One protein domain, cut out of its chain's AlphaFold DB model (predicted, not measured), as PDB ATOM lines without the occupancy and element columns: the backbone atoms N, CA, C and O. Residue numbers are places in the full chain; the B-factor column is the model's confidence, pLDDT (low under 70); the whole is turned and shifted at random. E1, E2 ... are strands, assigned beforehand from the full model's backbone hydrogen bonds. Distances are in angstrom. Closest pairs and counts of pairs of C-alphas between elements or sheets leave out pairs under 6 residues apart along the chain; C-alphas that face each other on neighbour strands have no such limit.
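What this domain is: This is residues 78 to 139 of the 150 residues of an uncharacterized protein of Legionellales bacterium (UniProt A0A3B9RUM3). There is little regular structure here: a small slab of three strands, with a long loop, residues 115 to 139, that runs out from the end of E3, turns near Asn 126 and folds back. Residues 78 to 89 lead past one end of the sheet to E1. The 62 printed residues hold E1, E2 and E3, no named helix, and under half are in named elements; the class is all strand. The sheet, order E1, E2, E3, is an antiparallel meander, each strand the neighbour of the one before. The whole is loose, radius of gyration of the C-alphas 14.0 A, spanning 43 by 24 by 16 A.

How they stand to each other: E1, residues 90 to 94, and E2, residues 99 to 103, form an antiparallel hairpin at 162 degrees; N 92 and O 101 are within hydrogen-bond range at 2.8 A. E2 and E3, residues 109 to 114, form another at 164 degrees, with N 102 and O 111 at 2.8 A.

Where its parts are: E1 is 12.8 A long from C-alpha 90 at (164.676, 155.594, 91.888), E2 13.5 A, and E3 14.8 A to C-alpha 114 at (160.561, 142.613, 82.799).

The domain as a whole: The C-alphas farthest apart, of Lys 106 and Asn 126, are 43.1 A apart. The printed part has no cut, both links are tight, and no printed residue is under 70 in pLDDT.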
ATOM      1  N   PRO A  78     160.760 150.406  77.852       94.69
ATOM      2  CA  PRO A  78     159.415 150.982  77.804       94.69
ATOM      3  C   PRO A  78     159.303 152.239  78.704       94.69
ATOM      4  O   PRO A  78     158.231 152.590  79.210       94.69
ATOM      5  N   PHE A  79     160.433 152.902  78.944       96.38
ATOM      6  CA  PHE A  79     160.625 154.007  79.868       96.38
ATOM      7  C   PHE A  79     161.436 155.114  79.186       96.38
ATOM      8  O   PHE A  79     162.292 154.808  78.357       96.38
ATOM      9  N   PRO A  80     161.194 156.391  79.518       96.38
ATOM     10  CA  PRO A  80     162.017 157.479  79.004       96.38
ATOM     11  C   PRO A  80     163.473 157.331  79.473       96.38
ATOM     12  O   PRO A  80     163.729 156.966  80.615       96.38
ATOM     13  N   LEU A  81     164.435 157.677  78.612       96.62
ATOM     14  CA  LEU A  81     165.864 157.644  78.965       96.62
ATOM     15  C   LEU A  81     166.238 158.668  80.045       96.62
ATOM     16  O   LEU A  81     167.274 158.532  80.694       96.62
ATOM     17  N   LYS A  82     165.404 159.698  80.236       96.50
ATOM     18  CA  LYS A  82     165.600 160.731  81.247       96.50
ATOM     19  C   LYS A  82     164.279 161.159  81.872       96.50
ATOM     20  O   LYS A  82     163.300 161.383  81.163       96.50
ATOM     21  N   ILE A  83     164.275 161.318  83.189       95.06
ATOM     22  CA  ILE A  83     163.147 161.838  83.967       95.06
ATOM     23  C   ILE A  83     163.588 162.998  84.854       95.06
ATOM     24  O   ILE A  83     164.768 163.146  85.169       95.06
ATOM     25  N   ARG A  84     162.628 163.824  85.282       93.56
ATOM     26  CA  ARG A  84     162.877 164.821  86.326       93.56
ATOM     27  C   ARG A  84     163.019 164.102  87.665       93.56
ATOM     28  O   ARG A  84     162.145 163.320  88.039       93.56
ATOM     29  N   GLN A  85     164.097 164.385  88.380       85.50
ATOM     30  CA  GLN A  85     164.345 163.868  89.718       85.50
ATOM     31  C   GLN A  85     164.964 164.932  90.609       85.50
ATOM     32  O   GLN A  85     165.582 165.877  90.125       85.50
ATOM     33  N   ASP A  86     164.802 164.724  91.911       85.19
ATOM     34  CA  ASP A  86     165.187 165.663  92.959       85.19
ATOM     35  C   ASP A  86     166.416 165.147  93.747       85.19
ATOM     36  O   ASP A  86     166.518 165.349  94.949       85.19
ATOM     37  N   GLY A  87     167.349 164.459  93.068       89.25
ATOM     38  CA  GLY A  87     168.647 164.054  93.636       89.25
ATOM     39  C   GLY A  87     168.735 162.640  94.226       89.25
ATOM     40  O   GLY A  87     169.765 162.290  94.796       89.25
ATOM     41  N   GLU A  88     167.708 161.806  94.066       90.69
ATOM     42  CA  GLU A  88     167.662 160.441  94.610       90.69
ATOM     43  C   GLU A  88     167.598 159.391  93.500       90.69
ATOM     44  O   GLU A  88     166.881 159.569  92.518       90.69
ATOM     45  N   GLN A  89     168.279 158.256  93.686       93.75
ATOM     46  CA  GLN A  89     168.098 157.095  92.811       93.75
ATOM     47  C   GLN A  89     166.677 156.544  92.961       93.75
ATOM     48  O   GLN A  89     166.155 156.452  94.072       93.75
ATOM     49  N   ARG A  90     166.044 156.140  91.854       94.62
ATOM     50  CA  ARG A  90     164.676 155.594  91.888       94.62
ATOM     51  C   ARG A  90     164.529 154.384  90.984       94.62
ATOM     52  O   ARG A  90     165.066 154.351  89.877       94.62
ATOM     53  N   VAL A  91     163.721 153.426  91.432       96.19
ATOM     54  CA  VAL A  91     163.202 152.336  90.602       96.19
ATOM     55  C   VAL A  91     161.733 152.619  90.326       96.19
ATOM     56  O   VAL A  91     160.931 152.746  91.247       96.19
ATOM     57  N   VAL A  92     161.380 152.729  89.052       96.38
ATOM     58  CA  VAL A  92     160.000 152.889  88.598       96.38
ATOM     59  C   VAL A  92     159.490 151.530  88.155       96.38
ATOM     60  O   VAL A  92     160.087 150.904  87.282       96.38
ATOM     61  N   VAL A  93     158.383 151.084  88.738       96.25
ATOM     62  CA  VAL A  93     157.718 149.825  88.389       96.25
ATOM     63  C   VAL A  93     156.385 150.155  87.733       96.25
ATOM     64  O   VAL A  93     155.550 150.831  88.330       96.25
ATOM     65  N   ASP A  94     156.182 149.681  86.507       94.75
ATOM     66  CA  ASP A  94     154.942 149.880  85.761       94.75
ATOM     67  C   ASP A  94     154.304 148.517  85.466       94.75
ATOM     68  O   ASP A  94     154.765 147.751  84.611       94.75
ATOM     69  N   GLN A  95     153.234 148.215  86.205       91.75
ATOM     70  CA  GLN A  95     152.497 146.953  86.106       91.75
ATOM     71  C   GLN A  95     151.755 146.806  84.769       91.75
ATOM     72  O   GLN A  95     151.557 145.686  84.314       91.75
ATOM     73  N   ASN A  96     151.408 147.907  84.092       89.94
ATOM     74  CA  ASN A  96     150.772 147.845  82.773       89.94
ATOM     75  C   ASN A  96     151.802 147.519  81.684       89.94
ATOM     76  O   ASN A  96     151.509 146.805  80.727       89.94
ATOM     77  N   LYS A  97     153.032 148.024  81.833       91.69
ATOM     78  CA  LYS A  97     154.154 147.720  80.926       91.69
ATOM     79  C   LYS A  97     154.848 146.393  81.237       91.69
ATOM     80  O   LYS A  97     155.736 145.986  80.477       91.69
ATOM     81  N   LEU A  98     154.480 145.763  82.357       93.38
ATOM     82  CA  LEU A  98     155.137 144.588  82.928       93.38
ATOM     83  C   LEU A  98     156.658 144.766  82.959       93.38
ATOM     84  O   LEU A  98     157.413 143.888  82.541       93.38
ATOM     85  N   ALA A  99     157.114 145.931  83.420       95.69
ATOM     86  CA  ALA A  99     158.529 146.263  83.444       95.69
ATOM     87  C   ALA A  99     158.903 147.172  84.617       95.69
ATOM     88  O   ALA A  99     158.060 147.859  85.197       95.69
ATOM     89  N   TRP A 100     160.195 147.203  84.919       97.25
ATOM     90  CA  TRP A 100     160.820 148.153  85.830       97.25
ATOM     91  C   TRP A 100     161.938 148.921  85.120       97.25
ATOM     92  O   TRP A 100     162.550 148.394  84.191       97.25
ATOM     93  N   GLY A 101     162.213 150.147  85.561       97.62
ATOM     94  CA  GLY A 101     163.345 150.965  85.124       97.62
ATOM     95  C   GLY A 101     164.064 151.591  86.320       97.62
ATOM     96  O   GLY A 101     163.410 152.142  87.202       97.62
ATOM     97  N   ALA A 102     165.392 151.497  86.369       97.81
ATOM     98  CA  ALA A 102     166.225 152.139  87.384       97.81
ATOM     99  C   ALA A 102     166.872 153.403  86.829       97.81
ATOM    100  O   ALA A 102     167.437 153.393  85.733       97.81
ATOM    101  N   TYR A 103     166.829 154.458  87.632       97.88
ATOM    102  CA  TYR A 103     167.357 155.772  87.311       97.88
ATOM    103  C   TYR A 103     168.407 156.204  88.336       97.88
ATOM    104  O   TYR A 103     168.229 155.984  89.538       97.88
ATOM    105  N   ASP A 104     169.487 156.822  87.855       96.75
ATOM    106  CA  ASP A 104     170.518 157.441  88.697       96.75
ATOM    107  C   ASP A 104     170.024 158.742  89.357       96.75
ATOM    108  O   ASP A 104     168.952 159.223  89.027       96.75
ATOM    109  N   VAL A 105     170.821 159.356  90.242       96.81
ATOM    110  CA  VAL A 105     170.471 160.613  90.951       96.81
ATOM    111  C   VAL A 105     170.219 161.822  90.034       96.81
ATOM    112  O   VAL A 105     169.692 162.840  90.479       96.81
ATOM    113  N   LYS A 106     170.631 161.743  88.763       96.50
ATOM    114  CA  LYS A 106     170.420 162.778  87.738       96.50
ATOM    115  C   LYS A 106     169.180 162.482  86.885       96.50
ATOM    116  O   LYS A 106     168.903 163.228  85.941       96.50
ATOM    117  N   GLY A 107     168.457 161.403  87.187       96.69
ATOM    118  CA  GLY A 107     167.291 160.946  86.451       96.69
ATOM    119  C   GLY A 107     167.607 160.270  85.120       96.69
ATOM    120  O   GLY A 107     166.703 160.189  84.290       96.69
ATOM    121  N   ASN A 108     168.834 159.796  84.872       97.50
ATOM    122  CA  ASN A 108     169.148 159.020  83.667       97.50
ATOM    123  C   ASN A 108     168.787 157.548  83.876       97.50
ATOM    124  O   ASN A 108     169.129 156.969  84.908       97.50
ATOM    125  N   LEU A 109     168.127 156.930  82.894       97.81
ATOM    126  CA  LEU A 109     167.839 155.500  82.909       97.81
ATOM    127  C   LEU A 109     169.152 154.727  82.777       97.81
ATOM    128  O   LEU A 109     169.853 154.850  81.777       97.81
ATOM    129  N   ILE A 110     169.465 153.905  83.773       97.38
ATOM    130  CA  ILE A 110     170.686 153.089  83.800       97.38
ATOM    131  C   ILE A 110     170.394 151.606  83.562       97.38
ATOM    132  O   ILE A 110     171.262 150.863  83.102       97.38
ATOM    133  N   ASN A 111     169.173 151.147  83.857       96.81
ATOM    134  CA  ASN A 111     168.779 149.760  83.625       96.81
ATOM    135  C   ASN A 111     167.257 149.596  83.536       96.81
ATOM    136  O   ASN A 111     166.510 150.436  84.030       96.81
ATOM    137  N   TRP A 112     166.802 148.500  82.936       97.50
ATOM    138  CA  TRP A 112     165.400 148.101  82.924       97.50
ATOM    139  C   TRP A 112     165.255 146.589  82.724       97.50
ATOM    140  O   TRP A 112     166.148 145.906  82.209       97.50
ATOM    141  N   GLY A 113     164.098 146.051  83.087       95.50
ATOM    142  CA  GLY A 113     163.791 144.649  82.845       95.50
ATOM    143  C   GLY A 113     162.310 144.323  82.977       95.50
ATOM    144  O   GLY A 113     161.524 145.172  83.400       95.50
ATOM    145  N   PRO A 114     161.915 143.101  82.590       95.19
ATOM    146  CA  PRO A 114     160.561 142.613  82.799       95.19
ATOM    147  C   PRO A 114     160.270 142.425  84.295       95.19
ATOM    148  O   PRO A 114     161.174 142.150  85.083       95.19
ATOM    149  N   ILE A 115     158.996 142.525  84.667       92.50
ATOM    150  CA  ILE A 115     158.483 142.052  85.960       92.50
ATOM    151  C   ILE A 115     157.368 141.038  85.723       92.50
ATOM    152  O   ILE A 115     156.702 141.060  84.688       92.50
ATOM    153  N   SER A 116     157.123 140.210  86.730       88.06
ATOM    154  CA  SER A 116     155.846 139.526  86.900       88.06
ATOM    155  C   SER A 116     155.124 140.198  88.062       88.06
ATOM    156  O   SER A 116     155.655 140.233  89.172       88.06
ATOM    157  N   SER A 117     153.961 140.787  87.805       85.69
ATOM    158  CA  SER A 117     153.120 141.382  88.844       85.69
ATOM    159  C   SER A 117     151.942 140.475  89.162       85.69
ATOM    160  O   SER A 117     151.513 139.650  88.353       85.69
ATOM    161  N   GLY A 118     151.400 140.639  90.362       81.94
ATOM    162  CA  GLY A 118     150.249 139.875  90.793       81.94
ATOM    163  C   GLY A 118     148.988 140.241  90.007       81.94
ATOM    164  O   GLY A 118     148.732 141.405  89.694       81.94
ATOM    165  N   ARG A 119     148.204 139.217  89.671       80.12
ATOM    166  CA  ARG A 119     146.909 139.323  88.981       80.12
ATOM    167  C   ARG A 119     145.824 139.871  89.909       80.12
ATOM    168  O   ARG A 119     145.883 139.666  91.118       80.12
ATOM    169  N   ASP A 120     144.783 140.478  89.340       81.00
ATOM    170  CA  ASP A 120     143.707 141.106  90.125       81.00
ATOM    171  C   ASP A 120     142.993 140.137  91.083       81.00
ATOM    172  O   ASP A 120     142.598 140.531  92.177       81.00
ATOM    173  N   LYS A 121     142.857 138.858  90.711       81.50
ATOM    174  CA  LYS A 121     142.268 137.811  91.561       81.50
ATOM    175  C   LYS A 121     143.190 136.603  91.647       81.50
ATOM    176  O   LYS A 121     143.575 136.075  90.602       81.50
ATOM    177  N   CYS A 122     143.502 136.157  92.862       82.06
ATOM    178  CA  CYS A 122     144.285 134.947  93.100       82.06
ATOM    179  C   CYS A 122     143.569 133.689  92.571       82.06
ATOM    180  O   CYS A 122     142.340 133.647  92.502       82.06
ATOM    181  N   SER A 123     144.316 132.653  92.185       80.31
ATOM    182  CA  SER A 123     143.731 131.370  91.754       80.31
ATOM    183  C   SER A 123     143.285 130.487  92.921       80.31
ATOM    184  O   SER A 123     142.421 129.637  92.750       80.31
ATOM    185  N   ASP A 124     143.885 130.688  94.087       82.19
ATOM    186  CA  ASP A 124     143.793 129.862  95.292       82.19
ATOM    187  C   ASP A 124     142.988 130.522  96.423       82.19
ATOM    188  O   ASP A 124     142.735 129.908  97.457       82.19
ATOM    189  N   SER A 125     142.554 131.772  96.247       78.94
ATOM    190  CA  SER A 125     141.747 132.475  97.237       78.94
ATOM    191  C   SER A 125     140.780 133.471  96.599       78.94
ATOM    192  O   SER A 125     140.959 133.929  95.472       78.94
ATOM    193  N   ASN A 126     139.748 133.861  97.354       77.12
ATOM    194  CA  ASN A 126     138.846 134.951  96.968       77.12
ATOM    195  C   ASN A 126     139.449 136.351  97.193       77.12
ATOM    196  O   ASN A 126     138.749 137.347  97.021       77.12
ATOM    197  N   LYS A 127     140.725 136.447  97.584       81.62
ATOM    198  CA  LYS A 127     141.409 137.723  97.810       81.62
ATOM    199  C   LYS A 127     142.023 138.251  96.508       81.62
ATOM    200  O   LYS A 127     142.232 137.518  95.538       81.62
ATOM    201  N   SER A 128     142.298 139.554  96.499       82.44
ATOM    202  CA  SER A 128     143.098 140.172  95.444       82.44
ATOM    203  C   SER A 128     144.562 139.768  95.603       82.44
ATOM    204  O   SER A 128     145.082 139.772  96.717       82.44
ATOM    205  N   CYS A 129     145.209 139.447  94.485       83.88
ATOM    206  CA  CYS A 129     146.653 139.219  94.407       83.88
ATOM    207  C   CYS A 129     147.373 140.412  93.767       83.88
ATOM    208  O   CYS A 129     148.549 140.304  93.433       83.88
ATOM    209  N   ARG A 130     146.685 141.539  93.547       87.81
ATOM    210  CA  ARG A 130     147.239 142.678  92.819       87.81
ATOM    211  C   ARG A 130     148.422 143.278  93.572       87.81
ATOM    212  O   ARG A 130     148.308 143.608  94.752       87.81
ATOM    213  N   THR A 131     149.542 143.476  92.880       88.00
ATOM    214  CA  THR A 131     150.694 144.170  93.464       88.00
ATOM    215  C   THR A 131     150.308 145.611  93.806       88.00
ATOM    216  O   THR A 131     149.720 146.328  92.992       88.00
ATOM    217  N   MET A 132     150.634 146.043  95.022       90.12
ATOM    218  CA  MET A 132     150.298 147.382  95.506       90.12
ATOM    219  C   MET A 132     150.984 148.477  94.674       90.12
ATOM    220  O   MET A 132     152.108 148.312  94.202       90.12
ATOM    221  N   THR A 133     150.308 149.615  94.509       92.75
ATOM    222  CA  THR A 133     150.846 150.822  93.862       92.75
ATOM    223  C   THR A 133     151.097 151.904  94.902       92.75
ATOM    224  O   THR A 133     150.241 152.135  95.754       92.75
ATOM    225  N   GLY A 134     152.228 152.595  94.817       93.56
ATOM    226  CA  GLY A 134     152.596 153.646  95.761       93.56
ATOM    227  C   GLY A 134     154.083 153.969  95.696       93.56
ATOM    228  O   GLY A 134     154.794 153.479  94.817       93.56
ATOM    229  N   VAL A 135     154.540 154.795  96.635       93.31
ATOM    230  CA  VAL A 135     155.963 155.078  96.843       93.31
ATOM    231  C   VAL A 135     156.452 154.207  97.991       93.31
ATOM    232  O   VAL A 135     155.919 154.271  99.097       93.31
ATOM    233  N   PHE A 136     157.466 153.397  97.715       93.81
ATOM    234  CA  PHE A 136     158.068 152.473  98.668       93.81
ATOM    235  C   PHE A 136     159.580 152.689  98.703       93.81
ATOM    236  O   PHE A 136     160.157 153.214  97.753       93.81
ATOM    237  N   HIS A 137     160.208 152.264  99.796       91.50
ATOM    238  CA  HIS A 137     161.655 152.316  99.975       91.50
ATOM    239  C   HIS A 137     162.179 150.892 100.145       91.50
ATOM    240  O   HIS A 137     161.521 150.051 100.759       91.50
ATOM    241  N   PHE A 138     163.351 150.612  99.581       89.06
ATOM    242  CA  PHE A 138     164.044 149.355  99.840       89.06
ATOM    243  C   PHE A 138     164.637 149.415 101.252       89.06
ATOM    244  O   PHE A 138     165.464 150.280 101.524       89.06
ATOM    245  N   PHE A 139     164.202 148.523 102.143       88.75
ATOM    246  CA  PHE A 139     164.696 148.466 103.527       88.75
ATOM    247  C   PHE A 139     165.845 147.472 103.690       88.75
ATOM    248  O   PHE A 139     166.842 147.764 104.342       88.75
TER     249      PHE A 139